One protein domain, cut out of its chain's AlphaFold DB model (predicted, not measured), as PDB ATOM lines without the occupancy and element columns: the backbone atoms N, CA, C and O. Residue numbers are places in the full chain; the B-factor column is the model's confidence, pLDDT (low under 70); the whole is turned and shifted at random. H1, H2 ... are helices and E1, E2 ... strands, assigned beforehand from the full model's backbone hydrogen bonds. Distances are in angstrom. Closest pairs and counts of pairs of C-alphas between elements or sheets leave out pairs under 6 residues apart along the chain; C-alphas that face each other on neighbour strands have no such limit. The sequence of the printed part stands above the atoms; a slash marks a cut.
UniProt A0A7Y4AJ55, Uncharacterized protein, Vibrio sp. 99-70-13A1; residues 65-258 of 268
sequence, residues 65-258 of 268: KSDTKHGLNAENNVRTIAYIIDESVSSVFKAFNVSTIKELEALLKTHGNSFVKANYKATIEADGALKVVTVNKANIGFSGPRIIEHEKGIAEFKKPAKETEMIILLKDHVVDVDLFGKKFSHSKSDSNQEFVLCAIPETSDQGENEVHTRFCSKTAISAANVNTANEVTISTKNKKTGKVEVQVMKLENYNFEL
ATOM      1  N   LYS A  65      54.886  23.291  25.841       39.66
ATOM      2  CA  LYS A  65      54.846  23.996  24.550       39.66
ATOM      3  C   LYS A  65      55.437  23.100  23.471       39.66
ATOM      4  O   LYS A  65      56.630  22.808  23.467       39.66
ATOM      5  N   SER A  66      54.599  22.680  22.534       40.53
ATOM      6  CA  SER A  66      55.048  22.044  21.298       40.53
ATOM      7  C   SER A  66      54.628  22.917  20.122       40.53
ATOM      8  O   SER A  66      53.447  23.218  19.971       40.53
ATOM      9  N   ASP A  67      55.580  23.248  19.249       44.75
ATOM     10  CA  ASP A  67      55.409  24.087  18.048       44.75
ATOM     11  C   ASP A  67      54.528  23.433  16.956       44.75
ATOM     12  O   ASP A  67      54.501  23.858  15.801       44.75
ATOM     13  N   THR A  68      53.808  22.363  17.298       53.91
ATOM     14  CA  THR A  68      52.969  21.582  16.391       53.91
ATOM     15  C   THR A  68      51.509  21.625  16.838       53.91
ATOM     16  O   THR A  68      51.200  21.488  18.023       53.91
ATOM     17  N   LYS A  69      50.588  21.742  15.870       60.78
ATOM     18  CA  LYS A  69      49.123  21.669  16.060       60.78
ATOM     19  C   LYS A  69      48.689  20.524  16.982       60.78
ATOM     20  O   LYS A  69      47.762  20.665  17.777       60.78
ATOM     21  N   HIS A  70      49.352  19.380  16.869       60.09
ATOM     22  CA  HIS A  70      49.010  18.197  17.647       60.09
ATOM     23  C   HIS A  70      49.464  18.293  19.113       60.09
ATOM     24  O   HIS A  70      48.745  17.816  19.988       60.09
ATOM     25  N   GLY A  71      50.580  18.972  19.398       59.16
ATOM     26  CA  GLY A  71      51.011  19.253  20.769       59.16
ATOM     27  C   GLY A  71      50.060  20.195  21.513       59.16
ATOM     28  O   GLY A  71      49.693  19.909  22.649       59.16
ATOM     29  N   LEU A  72      49.559  21.241  20.844       59.69
ATOM     30  CA  LEU A  72      48.527  22.125  21.409       59.69
ATOM     31  C   LEU A  72      47.231  21.359  21.738       59.69
ATOM     32  O   LEU A  72      46.599  21.579  22.770       59.69
ATOM     33  N   ASN A  73      46.823  20.425  20.874       62.25
ATOM     34  CA  ASN A  73      45.656  19.579  21.138       62.25
ATOM     35  C   ASN A  73      45.868  18.650  22.345       62.25
ATOM     36  O   ASN A  73      44.942  18.476  23.137       62.25
ATOM     37  N   ALA A  74      47.071  18.088  22.501       63.34
ATOM     38  CA  ALA A  74      47.435  17.271  23.658       63.34
ATOM     39  C   ALA A  74      47.378  18.084  24.960       63.34
ATOM     40  O   ALA A  74      46.749  17.661  25.929       63.34
ATOM     41  N   GLU A  75      47.954  19.286  24.959       61.44
ATOM     42  CA  GLU A  75      47.927  20.199  26.102       61.44
ATOM     43  C   GLU A  75      46.494  20.570  26.503       61.44
ATOM     44  O   GLU A  75      46.113  20.452  27.669       61.44
ATOM     45  N   ASN A  76      45.656  20.947  25.538       64.69
ATOM     46  CA  ASN A  76      44.259  21.282  25.808       64.69
ATOM     47  C   ASN A  76      43.453  20.103  26.344       64.69
ATOM     48  O   ASN A  76      42.595  20.295  27.209       64.69
ATOM     49  N   ASN A  77      43.705  18.893  25.837       68.12
ATOM     50  CA  ASN A  77      43.068  17.682  26.339       68.12
ATOM     51  C   ASN A  77      43.402  17.481  27.823       68.12
ATOM     52  O   ASN A  77      42.504  17.321  28.651       68.12
ATOM     53  N   VAL A  78      44.683  17.595  28.174       68.31
ATOM     54  CA  VAL A  78      45.159  17.450  29.553       68.31
ATOM     55  C   VAL A  78      44.619  18.556  30.464       68.31
ATOM     56  O   VAL A  78      44.058  18.246  31.516       68.31
ATOM     57  N   ARG A  79      44.696  19.831  30.048       67.81
ATOM     58  CA  ARG A  79      44.122  20.974  30.787       67.81
ATOM     59  C   ARG A  79      42.626  20.768  31.045       67.81
ATOM     60  O   ARG A  79      42.161  20.970  32.164       67.81
ATOM     61  N   THR A  80      41.880  20.315  30.035       72.44
ATOM     62  CA  THR A  80      40.442  20.036  30.163       72.44
ATOM     63  C   THR A  80      40.180  18.971  31.226       72.44
ATOM     64  O   THR A  80      39.361  19.188  32.116       72.44
ATOM     65  N   ILE A  81      40.880  17.836  31.160       69.94
ATOM     66  CA  ILE A  81      40.708  16.733  32.116       69.94
ATOM     67  C   ILE A  81      41.053  17.195  33.537       69.94
ATOM     68  O   ILE A  81      40.262  16.979  34.455       69.94
ATOM     69  N   ALA A  82      42.183  17.885  33.710       69.94
ATOM     70  CA  ALA A  82      42.625  18.386  35.008       69.94
ATOM     71  C   ALA A  82      41.621  19.372  35.623       69.94
ATOM     72  O   ALA A  82      41.273  19.225  36.791       69.94
ATOM     73  N   TYR A  83      41.100  20.329  34.844       71.56
ATOM     74  CA  TYR A  83      40.094  21.278  35.334       71.56
ATOM     75  C   TYR A  83      38.798  20.593  35.763       71.56
ATOM     76  O   TYR A  83      38.250  20.942  36.806       71.56
ATOM     77  N   ILE A  84      38.307  19.619  34.985       73.94
ATOM     78  CA  ILE A  84      37.108  18.862  35.360       73.94
ATOM     79  C   ILE A  84      37.338  18.119  36.678       73.94
ATOM     80  O   ILE A  84      36.514  18.225  37.583       73.94
ATOM     81  N   ILE A  85      38.457  17.400  36.800       74.00
ATOM     82  CA  ILE A  85      38.760  16.598  37.988       74.00
ATOM     83  C   ILE A  85      38.929  17.480  39.230       74.00
ATOM     84  O   ILE A  85      38.268  17.225  40.237       74.00
ATOM     85  N   ASP A  86      39.761  18.520  39.156       71.00
ATOM     86  CA  ASP A  86      40.065  19.414  40.282       71.00
ATOM     87  C   ASP A  86      38.791  20.028  40.877       71.00
ATOM     88  O   ASP A  86      38.581  20.036  42.090       71.00
ATOM     89  N   GLU A  87      37.872  20.470  40.026       73.19
ATOM     90  CA  GLU A  87      36.659  21.159  40.468       73.19
ATOM     91  C   GLU A  87      35.556  20.200  40.909       73.19
ATOM     92  O   GLU A  87      34.848  20.483  41.881       73.19
ATOM     93  N   SER A  88      35.433  19.039  40.260       75.62
ATOM     94  CA  SER A  88      34.558  17.963  40.728       75.62
ATOM     95  C   SER A  88      34.971  17.495  42.126       75.62
ATOM     96  O   SER A  88      34.125  17.410  43.019       75.62
ATOM     97  N   VAL A  89      36.267  17.264  42.351       74.62
ATOM     98  CA  VAL A  89      36.804  16.847  43.655       74.62
ATOM     99  C   VAL A  89      36.672  17.968  44.689       74.62
ATOM    100  O   VAL A  89      36.158  17.730  45.783       74.62
ATOM    101  N   SER A  90      37.034  19.205  44.339       74.12
ATOM    102  CA  SER A  90      36.904  20.364  45.234       74.12
ATOM    103  C   SER A  90      35.456  20.618  45.657       74.12
ATOM    104  O   SER A  90      35.191  20.921  46.824       74.12
ATOM    105  N   SER A  91      34.493  20.435  44.749       74.69
ATOM    106  CA  SER A  91      33.062  20.551  45.058       74.69
ATOM    107  C   SER A  91      32.606  19.503  46.076       74.69
ATOM    108  O   SER A  91      31.868  19.828  47.009       74.69
ATOM    109  N   VAL A  92      33.079  18.261  45.935       76.19
ATOM    110  CA  VAL A  92      32.812  17.182  46.897       76.19
ATOM    111  C   VAL A  92      33.439  17.506  48.250       76.19
ATOM    112  O   VAL A  92      32.748  17.474  49.266       76.19
ATOM    113  N   PHE A  93      34.714  17.881  48.281       76.88
ATOM    114  CA  PHE A  93      35.422  18.233  49.513       76.88
ATOM    115  C   PHE A  93      34.738  19.374  50.265       76.88
ATOM    116  O   PHE A  93      34.463  19.255  51.461       76.88
ATOM    117  N   LYS A  94      34.321  20.419  49.546       74.81
ATOM    118  CA  LYS A  94      33.529  21.515  50.107       74.81
ATOM    119  C   LYS A  94      32.194  21.036  50.681       74.81
ATOM    120  O   LYS A  94      31.820  21.451  51.774       74.81
ATOM    121  N   ALA A  95      31.479  20.160  49.977       78.25
ATOM    122  CA  ALA A  95      30.199  19.639  50.450       78.25
ATOM    123  C   ALA A  95      30.344  18.776  51.709       78.25
ATOM    124  O   ALA A  95      29.536  18.886  52.633       78.25
ATOM    125  N   PHE A  96      31.387  17.946  51.776       74.81
ATOM    126  CA  PHE A  96      31.657  17.117  52.948       74.81
ATOM    127  C   PHE A  96      32.361  17.869  54.077       74.81
ATOM    128  O   PHE A  96      32.283  17.419  55.222       74.81
ATOM    129  N   ASN A  97      32.875  19.069  53.801       77.69
ATOM    130  CA  ASN A  97      33.681  19.875  54.710       77.69
ATOM    131  C   ASN A  97      34.962  19.142  55.132       77.69
ATOM    132  O   ASN A  97      35.240  18.981  56.318       77.69
ATOM    133  N   VAL A  98      35.677  18.644  54.128       71.19
ATOM    134  CA  VAL A  98      36.930  17.898  54.250       71.19
ATOM    135  C   VAL A  98      37.951  18.461  53.277       71.19
ATOM    136  O   VAL A  98      37.607  19.164  52.327       71.19
ATOM    137  N   SER A  99      39.204  18.125  53.519       67.81
ATOM    138  CA  SER A  99      40.357  18.746  52.890       67.81
ATOM    139  C   SER A  99      41.148  17.789  52.008       67.81
ATOM    140  O   SER A  99      41.838  18.218  51.082       67.81
ATOM    141  N   THR A 100      41.032  16.487  52.283       69.00
ATOM    142  CA  THR A 100      41.742  15.419  51.575       69.00
ATOM    143  C   THR A 100      40.855  14.182  51.386       69.00
ATOM    144  O   THR A 100      39.858  13.997  52.086       69.00
ATOM    145  N   ILE A 101      41.256  13.283  50.478       72.69
ATOM    146  CA  ILE A 101      40.608  11.971  50.293       72.69
ATOM    147  C   ILE A 101      40.619  11.175  51.606       72.69
ATOM    148  O   ILE A 101      39.596  10.621  51.997       72.69
ATOM    149  N   LYS A 102      41.743  11.189  52.338       74.44
ATOM    150  CA  LYS A 102      41.895  10.464  53.611       74.44
ATOM    151  C   LYS A 102      40.929  10.967  54.680       74.44
ATOM    152  O   LYS A 102      40.410  10.178  55.466       74.44
ATOM    153  N   GLU A 103      40.669  12.270  54.708       75.06
ATOM    154  CA  GLU A 103      39.671  12.844  55.612       75.06
ATOM    155  C   GLU A 103      38.248  12.443  55.229       75.06
ATOM    156  O   GLU A 103      37.448  12.125  56.108       75.06
ATOM    157  N   LEU A 104      37.934  12.401  53.931       75.69
ATOM    158  CA  LEU A 104      36.640  11.919  53.451       75.69
ATOM    159  C   LEU A 104      36.427  10.436  53.792       75.69
ATOM    160  O   LEU A 104      35.363  10.058  54.277       75.69
ATOM    161  N   GLU A 105      37.446   9.599  53.606       77.12
ATOM    162  CA  GLU A 105      37.417   8.191  54.011       77.12
ATOM    163  C   GLU A 105      37.236   8.027  55.521       77.12
ATOM    164  O   GLU A 105      36.424   7.212  55.965       77.12
ATOM    165  N   ALA A 106      37.974   8.797  56.327       80.19
ATOM    166  CA  ALA A 106      37.843   8.775  57.780       80.19
ATOM    167  C   ALA A 106      36.424   9.178  58.209       80.19
ATOM    168  O   ALA A 106      35.803   8.487  59.021       80.19
ATOM    169  N   LEU A 107      35.870  10.233  57.602       80.38
ATOM    170  CA  LEU A 107      34.491  10.658  57.822       80.38
ATOM    171  C   LEU A 107      33.504   9.529  57.491       80.38
ATOM    172  O   LEU A 107      32.621   9.235  58.296       80.38
ATOM    173  N   LEU A 108      33.666   8.846  56.360       82.81
ATOM    174  CA  LEU A 108      32.780   7.749  55.958       82.81
ATOM    175  C   LEU A 108      32.849   6.548  56.896       82.81
ATOM    176  O   LEU A 108      31.807   5.999  57.253       82.81
ATOM    177  N   LYS A 109      34.047   6.172  57.351       85.00
ATOM    178  CA  LYS A 109      34.231   5.079  58.318       85.00
ATOM    179  C   LYS A 109      33.497   5.354  59.634       85.00
ATOM    180  O   LYS A 109      32.928   4.432  60.208       85.00
ATOM    181  N   THR A 110      33.424   6.614  60.072       83.62
ATOM    182  CA  THR A 110      32.637   6.992  61.267       83.62
ATOM    183  C   THR A 110      31.117   6.950  61.056       83.62
ATOM    184  O   THR A 110      30.379   6.836  62.028       83.62
ATOM    185  N   HIS A 111      30.644   6.984  59.806       81.25
ATOM    186  CA  HIS A 111      29.220   7.007  59.440       81.25
ATOM    187  C   HIS A 111      28.732   5.693  58.796       81.25
ATOM    188  O   HIS A 111      27.673   5.666  58.173       81.25
ATOM    189  N   GLY A 112      29.478   4.591  58.936       82.62
ATOM    190  CA  GLY A 112      29.068   3.279  58.417       82.62
ATOM    191  C   GLY A 112      29.358   3.064  56.928       82.62
ATOM    192  O   GLY A 112      28.569   2.426  56.236       82.62
ATOM    193  N   ASN A 113      30.482   3.591  56.426       86.38
ATOM    194  CA  ASN A 113      30.991   3.447  55.051       86.38
ATOM    195  C   ASN A 113      30.118   4.061  53.943       86.38
ATOM    196  O   ASN A 113      30.455   3.950  52.768       86.38
ATOM    197  N   SER A 114      29.032   4.752  54.288       89.00
ATOM    198  CA  SER A 114      28.202   5.512  53.354       89.00
ATOM    199  C   SER A 114      27.659   6.747  54.055       89.00
ATOM    200  O   SER A 114      27.073   6.644  55.128       89.00
ATOM    201  N   PHE A 115      27.784   7.911  53.428       86.50
ATOM    202  CA  PHE A 115      27.299   9.160  53.998       86.50
ATOM    203  C   PHE A 115      26.753  10.089  52.917       86.50
ATOM    204  O   PHE A 115      27.354  10.269  51.856       86.50
ATOM    205  N   VAL A 116      25.590  10.679  53.193       88.31
ATOM    206  CA  VAL A 116      24.934  11.650  52.314       88.31
ATOM    207  C   VAL A 116      25.088  13.031  52.927       88.31
ATOM    208  O   VAL A 116      24.714  13.241  54.080       88.31
ATOM    209  N   LYS A 117      25.612  13.983  52.153       82.56
ATOM    210  CA  LYS A 117      25.726  15.382  52.565       82.56
ATOM    211  C   LYS A 117      25.542  16.307  51.368       82.56
ATOM    212  O   LYS A 117      26.128  16.102  50.307       82.56
ATOM    213  N   ALA A 118      24.718  17.340  51.554       81.50
ATOM    214  CA  ALA A 118      24.262  18.213  50.474       81.50
ATOM    215  C   ALA A 118      23.703  17.391  49.291       81.50
ATOM    216  O   ALA A 118      22.844  16.538  49.493       81.50
ATOM    217  N   ASN A 119      24.201  17.620  48.075       84.44
ATOM    218  CA  ASN A 119      23.768  16.920  46.864       84.44
ATOM    219  C   ASN A 119      24.592  15.661  46.556       84.44
ATOM    220  O   ASN A 119      24.474  15.132  45.452       84.44
ATOM    221  N   TYR A 120      25.423  15.178  47.483       86.81
ATOM    222  CA  TYR A 120      26.341  14.068  47.238       86.81
ATOM    223  C   TYR A 120      26.124  12.911  48.208       86.81
ATOM    224  O   TYR A 120      25.881  13.100  49.400       86.81
ATOM    225  N   LYS A 121      26.278  11.698  47.685       90.88
ATOM    226  CA  LYS A 121      26.418  10.469  48.457       90.88
ATOM    227  C   LYS A 121      27.813   9.921  48.216       90.88
ATOM    228  O   LYS A 121      28.145   9.585  47.084       90.88
ATOM    229  N   ALA A 122      28.600   9.809  49.275       88.69
ATOM    230  CA  ALA A 122      29.904   9.169  49.244       88.69
ATOM    231  C   ALA A 122      29.815   7.782  49.900       88.69
ATOM    232  O   ALA A 122      29.094   7.608  50.881       88.69
ATOM    233  N   THR A 123      30.496   6.793  49.326       92.69
ATOM    234  CA  THR A 123      30.471   5.382  49.738       92.69
ATOM    235  C   THR A 123      31.872   4.792  49.617       92.69
ATOM    236  O   THR A 123      32.543   5.032  48.616       92.69
ATOM    237  N   ILE A 124      32.303   4.018  50.609       89.62
ATOM    238  CA  ILE A 124      33.478   3.149  50.491       89.62
ATOM    239  C   ILE A 124      32.985   1.805  49.954       89.62
ATOM    240  O   ILE A 124      32.201   1.118  50.609       89.62
ATOM    241  N   GLU A 125      33.410   1.466  48.744       89.12
ATOM    242  CA  GLU A 125      33.097   0.206  48.072       89.12
ATOM    243  C   GLU A 125      33.874  -0.965  48.703       89.12
ATOM    244  O   GLU A 125      34.825  -0.784  49.466       89.12
ATOM    245  N   ALA A 126      33.475  -2.199  48.383       83.56
ATOM    246  CA  ALA A 126      34.094  -3.403  48.946       83.56
ATOM    247  C   ALA A 126      35.580  -3.570  48.566       83.56
ATOM    248  O   ALA A 126      36.332  -4.200  49.305       83.56
ATOM    249  N   ASP A 127      36.004  -2.997  47.434       81.31
ATOM    250  CA  ASP A 127      37.403  -2.958  46.988       81.31
ATOM    251  C   ASP A 127      38.216  -1.837  47.667       81.31
ATOM    252  O   ASP A 127      39.387  -1.645  47.346       81.31
ATOM    253  N   GLY A 128      37.610  -1.100  48.604       80.75
ATOM    254  CA  GLY A 128      38.211   0.046  49.278       80.75
ATOM    255  C   GLY A 128      38.156   1.341  48.468       80.75
ATOM    256  O   GLY A 128      38.579   2.375  48.980       80.75
ATOM    257  N   ALA A 129      37.622   1.320  47.241       83.19
ATOM    258  CA  ALA A 129      37.490   2.522  46.433       83.19
ATOM    259  C   ALA A 129      36.451   3.475  47.027       83.19
ATOM    260  O   ALA A 129      35.386   3.067  47.496       83.19
ATOM    261  N   LEU A 130      36.733   4.770  46.948       83.31
ATOM    262  CA  LEU A 130      35.797   5.798  47.360       83.31
ATOM    263  C   LEU A 130      34.962   6.238  46.156       83.31
ATOM    264  O   LEU A 130      35.461   6.862  45.221       83.31
ATOM    265  N   LYS A 131      33.667   5.929  46.196       91.75
ATOM    266  CA  LYS A 131      32.687   6.327  45.188       91.75
ATOM    267  C   LYS A 131      31.846   7.491  45.682       91.75
ATOM    268  O   LYS A 131      31.210   7.402  46.730       91.75
ATOM    269  N   VAL A 132      31.767   8.558  44.896       87.00
ATOM    270  CA  VAL A 132      30.895   9.704  45.163       87.00
ATOM    271  C   VAL A 132      29.931   9.892  44.007       87.00
ATOM    272  O   VAL A 132      30.352   9.984  42.861       87.00
ATOM    273  N   VAL A 133      28.637   9.961  44.304       89.19
ATOM    274  CA  VAL A 133      27.582  10.193  43.314       89.19
ATOM    275  C   VAL A 133      26.746  11.401  43.696       89.19
ATOM    276  O   VAL A 133      26.500  11.658  44.875       89.19
ATOM    277  N   THR A 134      26.279  12.147  42.705       86.31
ATOM    278  CA  THR A 134      25.240  13.157  42.923       86.31
ATOM    279  C   THR A 134      23.899  12.489  43.229       86.31
ATOM    280  O   THR A 134      23.454  11.639  42.465       86.31
ATOM    281  N   VAL A 135      23.236  12.881  44.320       81.62
ATOM    282  CA  VAL A 135      21.912  12.357  44.722       81.62
ATOM    283  C   VAL A 135      20.797  12.926  43.843       81.62
ATOM    284  O   VAL A 135      19.835  12.234  43.535       81.62
ATOM    285  N   ASN A 136      20.962  14.172  43.403       74.06
ATOM    286  CA  ASN A 136      20.146  14.830  42.388       74.06
ATOM    287  C   ASN A 136      21.084  15.389  41.325       74.06
ATOM    288  O   ASN A 136      22.203  15.781  41.667       74.06
ATOM    289  N   LYS A 137      20.647  15.469  40.061       69.69
ATOM    290  CA  LYS A 137      21.466  16.112  39.027       69.69
ATOM    291  C   LYS A 137      21.824  17.520  39.504       69.69
ATOM    292  O   LYS A 137      20.955  18.284  39.914       69.69
ATOM    293  N   ALA A 138      23.115  17.824  39.520       58.56
ATOM    294  CA  ALA A 138      23.621  19.060  40.091       58.56
ATOM    295  C   ALA A 138      24.199  19.934  38.983       58.56
ATOM    296  O   ALA A 138      24.835  19.454  38.041       58.56
ATOM    297  N   ASN A 139      23.999  21.243  39.110       60.47
ATOM    298  CA  ASN A 139      24.695  22.198  38.269       60.47
ATOM    299  C   ASN A 139      26.104  22.381  38.842       60.47
ATOM    300  O   ASN A 139      26.296  23.118  39.806       60.47
ATOM    301  N   ILE A 140      27.086  21.673  38.283       59.81
ATOM    302  CA  ILE A 140      28.478  21.811  38.722       59.81
ATOM    303  C   ILE A 140      28.986  23.170  38.246       59.81
ATOM    304  O   ILE A 140      29.064  23.449  37.044       59.81
ATOM    305  N   GLY A 141      29.208  24.080  39.191       52.97
ATOM    306  CA  GLY A 141      29.817  25.380  38.936       52.97
ATOM    307  C   GLY A 141      31.330  25.248  38.983       52.97
ATOM    308  O   GLY A 141      31.843  24.739  39.971       52.97
ATOM    309  N   PHE A 142      32.015  25.720  37.943       53.28
ATOM    310  CA  PHE A 142      33.456  25.960  37.998       53.28
ATOM    311  C   PHE A 142      33.690  27.347  38.591       53.28
ATOM    312  O   PHE A 142      32.989  28.296  38.216       53.28
ATOM    313  N   SER A 143      34.638  27.474  39.517       46.06
ATOM    314  CA  SER A 143      35.018  28.782  40.050       46.06
ATOM    315  C   SER A 143      36.065  29.457  39.154       46.06
ATOM    316  O   SER A 143      37.195  28.998  39.031       46.06
ATOM    317  N   GLY A 144      35.681  30.573  38.527       46.34
ATOM    318  CA  GLY A 144      36.580  31.427  37.739       46.34
ATOM    319  C   GLY A 144      36.719  31.059  36.251       46.34
ATOM    320  O   GLY A 144      36.279  29.991  35.816       46.34
ATOM    321  N   PRO A 145      37.299  31.966  35.440       47.47
ATOM    322  CA  PRO A 145      37.548  31.721  34.023       47.47
ATOM    323  C   PRO A 145      38.669  30.688  33.865       47.47
ATOM    324  O   PRO A 145      39.808  30.911  34.270       47.47
ATOM    325  N   ARG A 146      38.351  29.537  33.267       58.44
ATOM    326  CA  ARG A 146      39.340  28.521  32.889       58.44
ATOM    327  C   ARG A 146      39.694  28.728  31.425       58.44
ATOM    328  O   ARG A 146      38.808  28.740  30.578       58.44
ATOM    329  N   ILE A 147      40.971  28.925  31.133       54.00
ATOM    330  CA  ILE A 147      41.436  29.299  29.799       54.00
ATOM    331  C   ILE A 147      41.922  28.062  29.036       54.00
ATOM    332  O   ILE A 147      42.643  27.228  29.590       54.00
ATOM    333  N   ILE A 148      41.540  27.965  27.763       53.31
ATOM    334  CA  ILE A 148      42.022  26.978  26.796       53.31
ATOM    335  C   ILE A 148      42.542  27.724  25.567       53.31
ATOM    336  O   ILE A 148      41.897  28.639  25.058       53.31
ATOM    337  N   GLU A 149      43.725  27.348  25.096       46.03
ATOM    338  CA  GLU A 149      44.362  27.974  23.939       46.03
ATOM    339  C   GLU A 149      44.037  27.180  22.684       46.03
ATOM    340  O   GLU A 149      44.240  25.978  22.628       46.03
ATOM    341  N   HIS A 150      43.549  27.821  21.637       46.34
ATOM    342  CA  HIS A 150      43.273  27.163  20.368       46.34
ATOM    343  C   HIS A 150      44.036  27.850  19.239       46.34
ATOM    344  O   HIS A 150      44.487  28.983  19.375       46.34
ATOM    345  N   GLU A 151      44.106  27.204  18.072       44.09
ATOM    346  CA  GLU A 151      44.745  27.773  16.869       44.09
ATOM    347  C   GLU A 151      44.200  29.159  16.480       44.09
ATOM    348  O   GLU A 151      44.849  29.910  15.760       44.09
ATOM    349  N   LYS A 152      42.983  29.483  16.928       43.50
ATOM    350  CA  LYS A 152      42.272  30.734  16.641       43.50
ATOM    351  C   LYS A 152      42.342  31.754  17.785       43.50
ATOM    352  O   LYS A 152      41.669  32.777  17.705       43.50
ATOM    353  N   GLY A 153      43.114  31.475  18.836       42.66
ATOM    354  CA  GLY A 153      43.289  32.343  19.999       42.66
ATOM    355  C   GLY A 153      42.871  31.698  21.319       42.66
ATOM    356  O   GLY A 153      42.651  30.492  21.419       42.66
ATOM    357  N   ILE A 154      42.770  32.534  22.345       50.62
ATOM    358  CA  ILE A 154      42.461  32.139  23.718       50.62
ATOM    359  C   ILE A 154      40.940  32.082  23.899       50.62
ATOM    360  O   ILE A 154      40.239  33.049  23.602       50.62
ATOM    361  N   ALA A 155      40.425  30.957  24.389       47.84
ATOM    362  CA  ALA A 155      39.012  30.760  24.684       47.84
ATOM    363  C   ALA A 155      38.797  30.438  26.166       47.84
ATOM    364  O   ALA A 155      39.606  29.776  26.812       47.84
ATOM    365  N   GLU A 156      37.658  30.863  26.702       55.56
ATOM    366  CA  GLU A 156      37.186  30.349  27.981       55.56
ATOM    367  C   GLU A 156      36.590  28.953  27.787       55.56
ATOM    368  O   GLU A 156      35.759  28.724  26.900       55.56
ATOM    369  N   PHE A 157      36.975  28.024  28.653       56.50
ATOM    370  CA  PHE A 157      36.318  26.741  28.788       56.50
ATOM    371  C   PHE A 157      34.875  26.962  29.246       56.50
ATOM    372  O   PHE A 157      34.600  27.302  30.398       56.50
ATOM    373  N   LYS A 158      33.930  26.761  28.325       57.59
ATOM    374  CA  LYS A 158      32.500  26.869  28.609       57.59
ATOM    375  C   LYS A 158      31.929  25.496  28.917       57.59
ATOM    376  O   LYS A 158      31.934  24.603  28.070       57.59
ATOM    377  N   LYS A 159      31.381  25.347  30.123       61.28
ATOM    378  CA  LYS A 159      30.663  24.128  30.497       61.28
ATOM    379  C   LYS A 159      29.383  23.957  29.667       61.28
ATOM    380  O   LYS A 159      28.723  24.948  29.336       61.28
ATOM    381  N   PRO A 160      28.948  22.715  29.418       54.19
ATOM    382  CA  PRO A 160      27.571  22.453  29.033       54.19
ATOM    383  C   PRO A 160      26.631  22.928  30.153       54.19
ATOM    384  O   PRO A 160      26.794  22.546  31.309       54.19
ATOM    385  N   ALA A 161      25.622  23.739  29.830       54.28
ATOM    386  CA  ALA A 161      24.663  24.295  30.797       54.28
ATOM    387  C   ALA A 161      23.625  23.277  31.324       54.28
ATOM    388  O   ALA A 161      22.548  23.663  31.772       54.28
ATOM    389  N   LYS A 162      23.904  21.973  31.224       61.53
ATOM    390  CA  LYS A 162      22.945  20.914  31.547       61.53
ATOM    391  C   LYS A 162      23.255  20.317  32.910       61.53
ATOM    392  O   LYS A 162      24.406  19.995  33.195       61.53
ATOM    393  N   GLU A 163      22.215  20.130  33.717       63.22
ATOM    394  CA  GLU A 163      22.306  19.293  34.907       63.22
ATOM    395  C   GLU A 163      22.770  17.894  34.495       63.22
ATOM    396  O   GLU A 163      22.177  17.252  33.620       63.22
ATOM    397  N   THR A 164      23.846  17.432  35.113       69.00
ATOM    398  CA  THR A 164      24.451  16.140  34.810       69.00
ATOM    399  C   THR A 164      24.589  15.355  36.098       69.00
ATOM    400  O   THR A 164      24.777  15.920  37.178       69.00
ATOM    401  N   GLU A 165      24.469  14.040  35.978       76.69
ATOM    402  CA  GLU A 165      24.966  13.149  37.013       76.69
ATOM    403  C   GLU A 165      26.491  13.271  37.054       76.69
ATOM    404  O   GLU A 165      27.124  13.448  36.005       76.69
ATOM    405  N   MET A 166      27.049  13.229  38.260       83.25
ATOM    406  CA  MET A 166      28.483  13.121  38.478       83.25
ATOM    407  C   MET A 166      28.767  11.883  39.301       83.25
ATOM    408  O   MET A 166      28.200  11.710  40.384       83.25
ATOM    409  N   ILE A 167      29.683  11.068  38.795       84.81
ATOM    410  CA  ILE A 167      30.219   9.905  39.491       84.81
ATOM    411  C   ILE A 167      31.721  10.117  39.595       84.81
ATOM    412  O   ILE A 167      32.387  10.249  38.574       84.81
ATOM    413  N   ILE A 168      32.244  10.165  40.815       82.00
ATOM    414  CA  ILE A 168      33.680  10.186  41.077       82.00
ATOM    415  C   ILE A 168      34.068   8.840  41.675       82.00
ATOM    416  O   ILE A 168      33.470   8.414  42.663       82.00
ATOM    417  N   LEU A 169      35.068   8.186  41.096       80.69
ATOM    418  CA  LEU A 169      35.745   7.051  41.712       80.69
ATOM    419  C   LEU A 169      37.172   7.472  42.036       80.69
ATOM    420  O   LEU A 169      37.948   7.819  41.149       80.69
ATOM    421  N   LEU A 170      37.491   7.437  43.321       75.25
ATOM    422  CA  LEU A 170      38.817   7.694  43.849       75.25
ATOM    423  C   LEU A 170      39.409   6.349  44.257       75.25
ATOM    424  O   LEU A 170      38.880   5.653  45.128       75.25
ATOM    425  N   LYS A 171      40.485   5.975  43.577       70.69
ATOM    426  CA  LYS A 171      41.317   4.819  43.898       70.69
ATOM    427  C   LYS A 171      42.720   5.324  44.169       70.69
ATOM    428  O   LYS A 171      43.056   6.456  43.817       70.69
ATOM    429  N   ASP A 172      43.539   4.486  44.788       68.50
ATOM    430  CA  ASP A 172      44.940   4.836  44.962       68.50
ATOM    431  C   ASP A 172      45.541   5.209  43.598       68.50
ATOM    432  O   ASP A 172      45.368   4.476  42.620       68.50
ATOM    433  N   HIS A 173      46.146   6.395  43.525       66.25
ATOM    434  CA  HIS A 173      46.749   6.950  42.313       66.25
ATOM    435  C   HIS A 173      45.839   7.158  41.081       66.25
ATOM    436  O   HIS A 173      46.356   7.495  40.011       66.25
ATOM    437  N   VAL A 174      44.514   6.987  41.187       72.69
ATOM    438  CA  VAL A 174      43.576   7.114  40.055       72.69
ATOM    439  C   VAL A 174      42.322   7.885  40.452       72.69
ATOM    440  O   VAL A 174      41.662   7.569  41.442       72.69
ATOM    441  N   VAL A 175      41.944   8.855  39.624       73.94
ATOM    442  CA  VAL A 175      40.704   9.620  39.753       73.94
ATOM    443  C   VAL A 175      39.906   9.508  38.465       73.94
ATOM    444  O   VAL A 175      40.349   9.967  37.417       73.94
ATOM    445  N   ASP A 176      38.713   8.932  38.558       82.75
ATOM    446  CA  ASP A 176      37.741   8.865  37.471       82.75
ATOM    447  C   ASP A 176      36.555   9.779  37.781       82.75
ATOM    448  O   ASP A 176      35.991   9.710  38.871       82.75
ATOM    449  N   VAL A 177      36.143  10.592  36.812       81.12
ATOM    450  CA  VAL A 177      34.976  11.473  36.880       81.12
ATOM    451  C   VAL A 177      34.111  11.254  35.644       81.12
ATOM    452  O   VAL A 177      34.526  11.568  34.530       81.12
ATOM    453  N   ASP A 178      32.888  10.771  35.828       87.19
ATOM    454  CA  ASP A 178      31.879  10.728  34.769       87.19
ATOM    455  C   ASP A 178      31.021  11.992  34.842       87.19
ATOM    456  O   ASP A 178      30.358  12.246  35.849       87.19
ATOM    457  N   LEU A 179      31.053  12.803  33.783       79.56
ATOM    458  CA  LEU A 179      30.373  14.089  33.707       79.56
ATOM    459  C   LEU A 179      30.025  14.458  32.257       79.56
ATOM    460  O   LEU A 179      30.810  14.247  31.338       79.56
ATOM    461  N   PHE A 180      28.850  15.047  32.023       76.44
ATOM    462  CA  PHE A 180      28.418  15.527  30.697       76.44
ATOM    463  C   PHE A 180      28.409  14.463  29.587       76.44
ATOM    464  O   PHE A 180      28.676  14.766  28.423       76.44
ATOM    465  N   GLY A 181      28.117  13.210  29.930       76.12
ATOM    466  CA  GLY A 181      28.160  12.124  28.950       76.12
ATOM    467  C   GLY A 181      29.581  11.701  28.556       76.12
ATOM    468  O   GLY A 181      29.764  11.052  27.525       76.12
ATOM    469  N   LYS A 182      30.590  12.083  29.346       83.12
ATOM    470  CA  LYS A 182      32.001  11.761  29.135       83.12
ATOM    471  C   LYS A 182      32.633  11.267  30.433       83.12
ATOM    472  O   LYS A 182      32.225  11.676  31.513       83.12
ATOM    473  N   LYS A 183      33.643  10.417  30.309       86.50
ATOM    474  CA  LYS A 183      34.525   9.990  31.389       86.50
ATOM    475  C   LYS A 183      35.849  10.738  31.282       86.50
ATOM    476  O   LYS A 183      36.477  10.717  30.225       86.50
ATOM    477  N   PHE A 184      36.268  11.357  32.373       83.69
ATOM    478  CA  PHE A 184      37.554  12.022  32.550       83.69
ATOM    479  C   PHE A 184      38.347  11.217  33.576       83.69
ATOM    480  O   PHE A 184      37.845  10.964  34.665       83.69
ATOM    481  N   SER A 185      39.554  10.786  33.239       84.69
ATOM    482  CA  SER A 185      40.400   9.989  34.124       84.69
ATOM    483  C   SER A 185      41.782  10.601  34.228       84.69
ATOM    484  O   SER A 185      42.342  11.047  33.224       84.69
ATOM    485  N   HIS A 186      42.336  10.583  35.430       81.31
ATOM    486  CA  HIS A 186      43.738  10.850  35.684       81.31
ATOM    487  C   HIS A 186      44.327   9.689  36.478       81.31
ATOM    488  O   HIS A 186      43.770   9.304  37.506       81.31
ATOM    489  N   SER A 187      45.459   9.158  36.027       76.31
ATOM    490  CA  SER A 187      46.258   8.213  36.799       76.31
ATOM    491  C   SER A 187      47.705   8.679  36.906       76.31
ATOM    492  O   SER A 187      48.244   9.304  35.989       76.31
ATOM    493  N   LYS A 188      48.342   8.394  38.043       70.56
ATOM    494  CA  LYS A 188      49.716   8.817  38.324       70.56
ATOM    495  C   LYS A 188      50.532   7.693  38.945       70.56
ATOM    496  O   LYS A 188      50.283   7.278  40.063       70.56
ATOM    497  N   SER A 189      51.571   7.273  38.242       67.38
ATOM    498  CA  SER A 189      52.641   6.420  38.768       67.38
ATOM    499  C   SER A 189      53.893   7.253  39.055       67.38
ATOM    500  O   SER A 189      53.961   8.422  38.671       67.38
ATOM    501  N   ASP A 190      54.905   6.645  39.674       62.66
ATOM    502  CA  ASP A 190      56.167   7.317  40.025       62.66
ATOM    503  C   ASP A 190      56.856   7.999  38.832       62.66
ATOM    504  O   ASP A 190      57.486   9.043  38.991       62.66
ATOM    505  N   SER A 191      56.727   7.435  37.628       61.38
ATOM    506  CA  SER A 191      57.417   7.921  36.427       61.38
ATOM    507  C   SER A 191      56.499   8.464  35.336       61.38
ATOM    508  O   SER A 191      56.992   9.102  34.406       61.38
ATOM    509  N   ASN A 192      55.191   8.196  35.408       66.75
ATOM    510  CA  ASN A 192      54.249   8.503  34.331       66.75
ATOM    511  C   ASN A 192      52.920   9.026  34.870       66.75
ATOM    512  O   ASN A 192      52.395   8.509  35.856       66.75
ATOM    513  N   GLN A 193      52.345   9.984  34.153       74.50
ATOM    514  CA  GLN A 193      50.975  10.447  34.335       74.50
ATOM    515  C   GLN A 193      50.164  10.121  33.086       74.50
ATOM    516  O   GLN A 193      50.646  10.309  31.972       74.50
ATOM    517  N   GLU A 194      48.933   9.660  33.251       78.94
ATOM    518  CA  GLU A 194      48.015   9.424  32.143       78.94
ATOM    519  C   GLU A 194      46.731  10.222  32.351       78.94
ATOM    520  O   GLU A 194      46.171  10.273  33.447       78.94
ATOM    521  N   PHE A 195      46.269  10.844  31.273       79.88
ATOM    522  CA  PHE A 195      45.021  11.585  31.199       79.88
ATOM    523  C   PHE A 195      44.148  10.950  30.124       79.88
ATOM    524  O   PHE A 195      44.570  10.819  28.974       79.88
ATOM    525  N   VAL A 196      42.928  10.559  30.479       83.50
ATOM    526  CA  VAL A 196      42.004   9.898  29.554       83.50
ATOM    527  C   VAL A 196      40.687  10.651  29.492       83.50
ATOM    528  O   VAL A 196      40.040  10.888  30.507       83.50
ATOM    529  N   LEU A 197      40.259  10.974  28.277       85.31
ATOM    530  CA  LEU A 197      38.931  11.480  27.971       85.31
ATOM    531  C   LEU A 197      38.199  10.452  27.116       85.31
ATOM    532  O   LEU A 197      38.591  10.224  25.979       85.31
ATOM    533  N   CYS A 198      37.113   9.869  27.614       82.00
ATOM    534  CA  CYS A 198      36.271   8.962  26.838       82.00
ATOM    535  C   CYS A 198      34.837   9.474  26.730       82.00
ATOM    536  O   CYS A 198      34.304  10.058  27.668       82.00
ATOM    537  N   ALA A 199      34.165   9.203  25.616       82.31
ATOM    538  CA  ALA A 199      32.707   9.270  25.574       82.31
ATOM    539  C   ALA A 199      32.102   8.145  26.437       82.31
ATOM    540  O   ALA A 199      32.730   7.097  26.625       82.31
ATOM    541  N   ILE A 200      30.883   8.328  26.958       71.38
ATOM    542  CA  ILE A 200      30.115   7.190  27.488       71.38
ATOM    543  C   ILE A 200      29.938   6.167  26.355       71.38
ATOM    544  O   ILE A 200      29.688   6.569  25.218       71.38
ATOM    545  N   PRO A 201      30.109   4.863  26.632       74.50
ATOM    546  CA  PRO A 201      29.949   3.846  25.609       74.50
ATOM    547  C   PRO A 201      28.535   3.869  25.021       74.50
ATOM    548  O   PRO A 201      27.553   3.829  25.760       74.50
ATOM    549  N   GLU A 202      28.440   3.876  23.697       74.81
ATOM    550  CA  GLU A 202      27.191   3.604  22.995       74.81
ATOM    551  C   GLU A 202      26.919   2.104  23.060       74.81
ATOM    552  O   GLU A 202      27.742   1.297  22.623       74.81
ATOM    553  N   THR A 203      25.777   1.732  23.631       81.56
ATOM    554  CA  THR A 203      25.347   0.336  23.723       81.56
ATOM    555  C   THR A 203      24.428   0.008  22.557       81.56
ATOM    556  O   THR A 203      23.450   0.711  22.307       81.56
ATOM    557  N   SER A 204      24.720  -1.091  21.871       80.19
ATOM    558  CA  SER A 204      23.866  -1.660  20.835       80.19
ATOM    559  C   SER A 204      23.619  -3.138  21.106       80.19
ATOM    560  O   SER A 204      24.532  -3.892  21.448       80.19
ATOM    561  N   ASP A 205      22.370  -3.553  20.941       84.06
ATOM    562  CA  ASP A 205      21.975  -4.946  21.077       84.06
ATOM    563  C   ASP A 205      22.095  -5.663  19.733       84.06
ATOM    564  O   ASP A 205      21.421  -5.318  18.764       84.06
ATOM    565  N   GLN A 206      22.938  -6.695  19.685       81.75
ATOM    566  CA  GLN A 206      23.157  -7.532  18.510       81.75
ATOM    567  C   GLN A 206      22.820  -8.990  18.834       81.75
ATOM    568  O   GLN A 206      23.690  -9.843  19.022       81.75
ATOM    569  N   GLY A 207      21.517  -9.271  18.931       87.06
ATOM    570  CA  GLY A 207      21.000 -10.607  19.224       87.06
ATOM    571  C   GLY A 207      21.443 -11.109  20.601       87.06
ATOM    572  O   GLY A 207      21.035 -10.568  21.629       87.06
ATOM    573  N   GLU A 208      22.279 -12.152  20.623       86.69
ATOM    574  CA  GLU A 208      22.831 -12.723  21.861       86.69
ATOM    575  C   GLU A 208      23.951 -11.886  22.484       86.69
ATOM    576  O   GLU A 208      24.394 -12.188  23.591       86.69
ATOM    577  N   ASN A 209      24.406 -10.841  21.796       85.00
ATOM    578  CA  ASN A 209      25.502 -10.000  22.236       85.00
ATOM    579  C   ASN A 209      25.024  -8.577  22.542       85.00
ATOM    580  O   ASN A 209      24.148  -8.031  21.875       85.00
ATOM    581  N   GLU A 210      25.626  -7.979  23.557       85.62
ATOM    582  CA  GLU A 210      25.564  -6.557  23.877       85.62
ATOM    583  C   GLU A 210      26.909  -5.950  23.468       85.62
ATOM    584  O   GLU A 210      27.959  -6.360  23.965       85.62
ATOM    585  N   VAL A 211      26.899  -5.032  22.507       77.31
ATOM    586  CA  VAL A 211      28.109  -4.405  21.970       77.31
ATOM    587  C   VAL A 211      28.174  -2.977  22.481       77.31
ATOM    588  O   VAL A 211      27.292  -2.170  22.191       77.31
ATOM    589  N   HIS A 212      29.238  -2.654  23.204       79.06
ATOM    590  CA  HIS A 212      29.523  -1.305  23.668       79.06
ATOM    591  C   HIS A 212      30.676  -0.711  22.866       79.06
ATOM    592  O   HIS A 212      31.764  -1.284  22.831       79.06
ATOM    593  N   THR A 213      30.462   0.461  22.276       73.12
ATOM    594  CA  THR A 213      31.495   1.199  21.542       73.12
ATOM    595  C   THR A 213      31.865   2.459  22.304       73.12
ATOM    596  O   THR A 213      30.999   3.261  22.640       73.12
ATOM    597  N   ARG A 214      33.154   2.657  22.582       79.31
ATOM    598  CA  ARG A 214      33.674   3.795  23.343       79.31
ATOM    599  C   ARG A 214      34.816   4.466  22.596       79.31
ATOM    600  O   ARG A 214      35.828   3.831  22.320       79.31
ATOM    601  N   PHE A 215      34.691   5.766  22.357       80.50
ATOM    602  CA  PHE A 215      35.766   6.601  21.821       80.50
ATOM    603  C   PHE A 215      36.549   7.240  22.963       80.50
ATOM    604  O   PHE A 215      35.937   7.807  23.869       80.50
ATOM    605  N   CYS A 216      37.878   7.165  22.915       81.19
ATOM    606  CA  CYS A 216      38.773   7.712  23.926       81.19
ATOM    607  C   CYS A 216      39.935   8.486  23.294       81.19
ATOM    608  O   CYS A 216      40.490   8.067  22.283       81.19
ATOM    609  N   SER A 217      40.340   9.573  23.941       79.56
ATOM    610  CA  SER A 217      41.617  10.246  23.729       79.56
ATOM    611  C   SER A 217      42.458  10.087  24.989       79.56
ATOM    612  O   SER A 217      42.017  10.439  26.085       79.56
ATOM    613  N   LYS A 218      43.649   9.515  24.844       84.00
ATOM    614  CA  LYS A 218      44.599   9.265  25.928       84.00
ATOM    615  C   LYS A 218      45.815  10.143  25.728       84.00
ATOM    616  O   LYS A 218      46.310  10.258  24.614       84.00
ATOM    617  N   THR A 219      46.293  10.772  26.788       72.50
ATOM    618  CA  THR A 219      47.546  11.523  26.794       72.50
ATOM    619  C   THR A 219      48.401  11.033  27.951       72.50
ATOM    620  O   THR A 219      48.062  11.253  29.110       72.50
ATOM    621  N   ALA A 220      49.487  10.342  27.625       75.44
ATOM    622  CA  ALA A 220      50.469   9.853  28.576       75.44
ATOM    623  C   ALA A 220      51.679  10.791  28.587       75.44
ATOM    624  O   ALA A 220      52.251  11.098  27.541       75.44
ATOM    625  N   ILE A 221      52.066  11.239  29.775       66.19
ATOM    626  CA  ILE A 221      53.195  12.132  30.019       66.19
ATOM    627  C   ILE A 221      54.224  11.369  30.849       66.19
ATOM    628  O   ILE A 221      53.931  10.879  31.939       66.19
ATOM    629  N   SER A 222      55.437  11.288  30.322       65.19
ATOM    630  CA  SER A 222      56.625  10.739  30.982       65.19
ATOM    631  C   SER A 222      57.683  11.834  31.116       65.19
ATOM    632  O   SER A 222      57.511  12.924  30.578       65.19
ATOM    633  N   ALA A 223      58.805  11.552  31.783       59.78
ATOM    634  CA  ALA A 223      59.865  12.538  32.024       59.78
ATOM    635  C   ALA A 223      60.367  13.279  30.764       59.78
ATOM    636  O   ALA A 223      60.779  14.432  30.869       59.78
ATOM    637  N   ALA A 224      60.336  12.635  29.593       54.88
ATOM    638  CA  ALA A 224      60.847  13.209  28.344       54.88
ATOM    639  C   ALA A 224      59.807  13.291  27.218       54.88
ATOM    640  O   ALA A 224      60.013  14.038  26.265       54.88
ATOM    641  N   ASN A 225      58.703  12.547  27.309       60.41
ATOM    642  CA  ASN A 225      57.800  12.352  26.178       60.41
ATOM    643  C   ASN A 225      56.339  12.552  26.560       60.41
ATOM    644  O   ASN A 225      55.894  12.079  27.610       60.41
ATOM    645  N   VAL A 226      55.598  13.152  25.632       65.12
ATOM    646  CA  VAL A 226      54.137  13.165  25.602       65.12
ATOM    647  C   VAL A 226      53.678  12.273  24.456       65.12
ATOM    648  O   VAL A 226      54.043  12.492  23.301       65.12
ATOM    649  N   ASN A 227      52.869  11.268  24.774       72.81
ATOM    650  CA  ASN A 227      52.185  10.434  23.798       72.81
ATOM    651  C   ASN A 227      50.687  10.739  23.847       72.81
ATOM    652  O   ASN A 227      50.080  10.644  24.912       72.81
ATOM    653  N   THR A 228      50.088  11.059  22.705       70.69
ATOM    654  CA  THR A 228      48.639  11.216  22.573       70.69
ATOM    655  C   THR A 228      48.091  10.206  21.581       70.69
ATOM    656  O   THR A 228      48.489  10.202  20.418       70.69
ATOM    657  N   ALA A 229      47.134   9.391  22.019       74.81
ATOM    658  CA  ALA A 229      46.495   8.370  21.201       74.81
ATOM    659  C   ALA A 229      44.971   8.521  21.207       74.81
ATOM    660  O   ALA A 229      44.348   8.633  22.264       74.81
ATOM    661  N   ASN A 230      44.366   8.472  20.021       74.88
ATOM    662  CA  ASN A 230      42.921   8.360  19.857       74.88
ATOM    663  C   ASN A 230      42.573   6.893  19.599       74.88
ATOM    664  O   ASN A 230      43.121   6.265  18.692       74.88
ATOM    665  N   GLU A 231      41.667   6.337  20.395       80.69
ATOM    666  CA  GLU A 231      41.327   4.917  20.376       80.69
ATOM    667  C   GLU A 231      39.811   4.708  20.375       80.69
ATOM    668  O   GLU A 231      39.058   5.435  21.027       80.69
ATOM    669  N   VAL A 232      39.361   3.664  19.681       77.38
ATOM    670  CA  VAL A 232      38.003   3.125  19.795       77.38
ATOM    671  C   VAL A 232      38.090   1.778  20.482       77.38
ATOM    672  O   VAL A 232      38.757   0.866  19.998       77.38
ATOM    673  N   THR A 233      37.418   1.648  21.616       76.06
ATOM    674  CA  THR A 233      37.250   0.372  22.308       76.06
ATOM    675  C   THR A 233      35.872  -0.184  21.980       76.06
ATOM    676  O   THR A 233      34.869   0.481  22.228       76.06
ATOM    677  N   ILE A 234      35.822  -1.398  21.447       78.38
ATOM    678  CA  ILE A 234      34.591  -2.157  21.234       78.38
ATOM    679  C   ILE A 234      34.619  -3.323  22.214       78.38
ATOM    680  O   ILE A 234      35.508  -4.169  22.141       78.38
ATOM    681  N   SER A 235      33.674  -3.365  23.148       84.12
ATOM    682  CA  SER A 235      33.503  -4.509  24.042       84.12
ATOM    683  C   SER A 235      32.196  -5.223  23.739       84.12
ATOM    684  O   SER A 235      31.127  -4.628  23.856       84.12
ATOM    685  N   THR A 236      32.290  -6.501  23.403       84.19
ATOM    686  CA  THR A 236      31.158  -7.370  23.097       84.19
ATOM    687  C   THR A 236      30.939  -8.317  24.262       84.19
ATOM    688  O   THR A 236      31.781  -9.163  24.554       84.19
ATOM    689  N   LYS A 237      29.804  -8.184  24.942       90.31
ATOM    690  CA  LYS A 237      29.384  -9.073  26.019       90.31
ATOM    691  C   LYS A 237      28.348 -10.055  25.497       90.31
ATOM    692  O   LYS A 237      27.267  -9.661  25.071       90.31
ATOM    693  N   ASN A 238      28.636 -11.346  25.584       89.31
ATOM    694  CA  ASN A 238      27.632 -12.365  25.319       89.31
ATOM    695  C   ASN A 238      26.636 -12.421  26.488       89.31
ATOM    696  O   ASN A 238      27.013 -12.677  27.632       89.31
ATOM    697  N   LYS A 239      25.350 -12.198  26.208       87.06
ATOM    698  CA  LYS A 239      24.292 -12.079  27.223       87.06
ATOM    699  C   LYS A 239      24.011 -13.388  27.959       87.06
ATOM    700  O   LYS A 239      23.596 -13.353  29.111       87.06
ATOM    701  N   LYS A 240      24.241 -14.537  27.312       83.94
ATOM    702  CA  LYS A 240      23.977 -15.867  27.887       83.94
ATOM    703  C   LYS A 240      25.104 -16.351  28.792       83.94
ATOM    704  O   LYS A 240      24.846 -16.923  29.843       83.94
ATOM    705  N   THR A 241      26.347 -16.143  28.369       86.81
ATOM    706  CA  THR A 241      27.539 -16.647  29.073       86.81
ATOM    707  C   THR A 241      28.192 -15.598  29.967       86.81
ATOM    708  O   THR A 241      29.023 -15.935  30.801       86.81
ATOM    709  N   GLY A 242      27.858 -14.318  29.778       83.12
ATOM    710  CA  GLY A 242      28.513 -13.196  30.446       83.12
ATOM    711  C   GLY A 242      29.944 -12.928  29.967       83.12
ATOM    712  O   GLY A 242      30.565 -11.989  30.460       83.12
ATOM    713  N   LYS A 243      30.474 -13.716  29.017       85.00
ATOM    714  CA  LYS A 243      31.831 -13.549  28.484       85.00
ATOM    715  C   LYS A 243      31.944 -12.209  27.757       85.00
ATOM    716  O   LYS A 243      31.092 -11.887  26.930       85.00
ATOM    717  N   VAL A 244      33.005 -11.460  28.050       86.38
ATOM    718  CA  VAL A 244      33.303 -10.169  27.420       86.38
ATOM    719  C   VAL A 244      34.541 -10.311  26.545       86.38
ATOM    720  O   VAL A 244      35.582 -10.771  27.006       86.38
ATOM    721  N   GLU A 245      34.427  -9.897  25.290       84.69
ATOM    722  CA  GLU A 245      35.538  -9.764  24.353       84.69
ATOM    723  C   GLU A 245      35.783  -8.280  24.098       84.69
ATOM    724  O   GLU A 245      34.836  -7.521  23.905       84.69
ATOM    725  N   VAL A 246      37.043  -7.849  24.142       86.38
ATOM    726  CA  VAL A 246      37.416  -6.436  24.011       86.38
ATOM    727  C   VAL A 246      38.380  -6.280  22.849       86.38
ATOM    728  O   VAL A 246      39.428  -6.918  22.811       86.38
ATOM    729  N   GLN A 247      38.034  -5.391  21.927       78.31
ATOM    730  CA  GLN A 247      38.874  -4.980  20.815       78.31
ATOM    731  C   GLN A 247      39.214  -3.497  20.961       78.31
ATOM    732  O   GLN A 247      38.334  -2.668  21.185       78.31
ATOM    733  N   VAL A 248      40.495  -3.156  20.820       78.56
ATOM    734  CA  VAL A 248      40.976  -1.769  20.845       78.56
ATOM    735  C   VAL A 248      41.553  -1.431  19.477       78.56
ATOM    736  O   VAL A 248      42.499  -2.071  19.022       78.56
ATOM    737  N   MET A 249      40.983  -0.423  18.825       71.38
ATOM    738  CA  MET A 249      41.457   0.111  17.553       71.38
ATOM    739  C   MET A 249      42.129   1.458  17.800       71.38
ATOM    740  O   MET A 249      41.483   2.398  18.258       71.38
ATOM    741  N   LYS A 250      43.423   1.560  17.489       72.44
ATOM    742  CA  LYS A 250      44.159   2.830  17.531       72.44
ATOM    743  C   LYS A 250      43.906   3.581  16.228       72.44
ATOM    744  O   LYS A 250      44.239   3.066  15.165       72.44
ATOM    745  N   LEU A 251      43.295   4.757  16.319       63.31
ATOM    746  CA  LEU A 251      42.974   5.592  15.161       63.31
ATOM    747  C   LEU A 251      44.171   6.454  14.767       63.31
ATOM    748  O   LEU A 251      44.563   6.479  13.607       63.31
ATOM    749  N   GLU A 252      44.763   7.136  15.745       64.25
ATOM    750  CA  GLU A 252      45.881   8.055  15.543       64.25
ATOM    751  C   GLU A 252      46.775   8.043  16.780       64.25
ATOM    752  O   GLU A 252      46.285   7.912  17.904       64.25
ATOM    753  N   ASN A 253      48.085   8.172  16.573       62.19
ATOM    754  CA  ASN A 253      49.072   8.241  17.641       62.19
ATOM    755  C   ASN A 253      50.086   9.336  17.327       62.19
ATOM    756  O   ASN A 253      50.649   9.366  16.231       62.19
ATOM    757  N   TYR A 254      50.344  10.190  18.305       61.69
ATOM    758  CA  TYR A 254      51.302  11.269  18.202       61.69
ATOM    759  C   TYR A 254      52.286  11.212  19.365       61.69
ATOM    760  O   TYR A 254      51.889  11.059  20.517       61.69
ATOM    761  N   ASN A 255      53.570  11.351  19.050       59.78
ATOM    762  CA  ASN A 255      54.647  11.436  20.028       59.78
ATOM    763  C   ASN A 255      55.309  12.801  19.907       59.78
ATOM    764  O   ASN A 255      55.644  13.224  18.800       59.78
ATOM    765  N   PHE A 256      55.539  13.446  21.042       59.72
ATOM    766  CA  PHE A 256      56.249  14.715  21.123       59.72
ATOM    767  C   PHE A 256      57.272  14.643  22.243       59.72
ATOM    768  O   PHE A 256      56.994  14.103  23.316       59.72
ATOM    769  N   GLU A 257      58.439  15.223  22.003       50.69
ATOM    770  CA  GLU A 257      59.395  15.490  23.067       50.69
ATOM    771  C   GLU A 257      58.893  16.668  23.908       50.69
ATOM    772  O   GLU A 257      58.379  17.659  23.379       50.69
ATOM    773  N   LEU A 258      59.051  16.568  25.228       49.66
ATOM    774  CA  LEU A 258      58.846  17.694  26.132       49.66
ATOM    775  C   LEU A 258      59.938  18.732  25.873       49.66
ATOM    776  O   LEU A 258      61.024  18.682  26.454       49.66
TER     777      LEU A 258
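What this domain is: This is residues 65 to 258 of the 268 residues of an uncharacterized protein of Vibrio sp. 99-70-13A1 (UniProt A0A7Y4AJ55). One long, twisted antiparallel sheet has the long helix H1 laid across its strands over one face; at one end of the sheet, E10 and the adjoining parts of E11, E12 and E13 bend away from H1 as an arm. The short helix H2 covers E1 and E2 at the other end, and the small hairpin E4 and E5 packs through E4 on the side of H1 turned away from the sheet. The printed part has 194 residues, with H1, H2 and then E1 to E13 along the chain, mixed in class. The large sheet is branched, with eleven strands. The whole is compact, with a radius of gyration of the C-alphas of 18.5 A and spans of 51 by 49 by 37 A.

Where its parts are: H1, residues 69 to 96, begins at C-alpha 69 (49.123, 21.669, 16.060) and is 41.1 A long. H2 is residues 101 to 110, 14.4 A. E1 is residues 114 to 117, E2 120 to 124, E3 130 to 134, E4 147 to 150, E5 153 to 156, E6 167 to 171, E7 174 to 179, E8 182 to 188, E9 192 to 199 and E10 202 to 206. E11, residues 209 to 222, is 38.4 A; E12, 225 to 238, 39.0 A; E13, 244 to 257, 36.9 A, ending at C-alpha 257 (59.395, 15.490, 23.067).

How they stand to each other: E1 E2 E3, E6 E7 E8 E9 and E10 E11 E12 E13 are meanders, each strand the antiparallel neighbour of the one before. N 115 and O 122 of E1 and E2 are within hydrogen-bond range at 2.9 A. E3, of the first meander, and E6, of the second, are antiparallel neighbours, with N 132 and O 168 within hydrogen-bond range at 2.8 A. E11 has three neighbours: E9, with N 195 and O 219 at 2.8 A, and E10, with N 204 and O 211 at 2.8 A, on one side, and E12, with N 212 and O 235 at 2.8 A, on the other side. E11 bends by 50 degrees at residue 215, E12 by 50 degrees at 230 and E13 by 59 degrees at 251. H1 is on this sheet at a height of 8.2 A and runs across the strands, at 88 degrees to E7 on the local plane; the closest C-alphas of H1 and E8 are those of Ile 81 and Phe 184, 5.7 A apart. H2 is on the sheet too, over E2, with C-alphas Leu 108 and Thr 123 closest at 7.0 A. The closest C-alphas of H1 and E4 are those of Asn 76 and Ile 148, 6.2 A apart; H1 and E5 are apart. E4 and E5 are antiparallel, with N 148 and O 155 at 2.8 A. In H1 and H2 every O i to N i+4 pair is within hydrogen-bond range.

The domain as a whole: The two C-alphas farthest apart, of Gly 153 and Lys 240, are 52.5 A apart. The printed part has no cut. The link from E3 to E4, 12 residues, is long. Mean pLDDT of the printed part is 72.7; 67 residues are under 70, among them 65 to 79, 137 to 164 and 251 to 258.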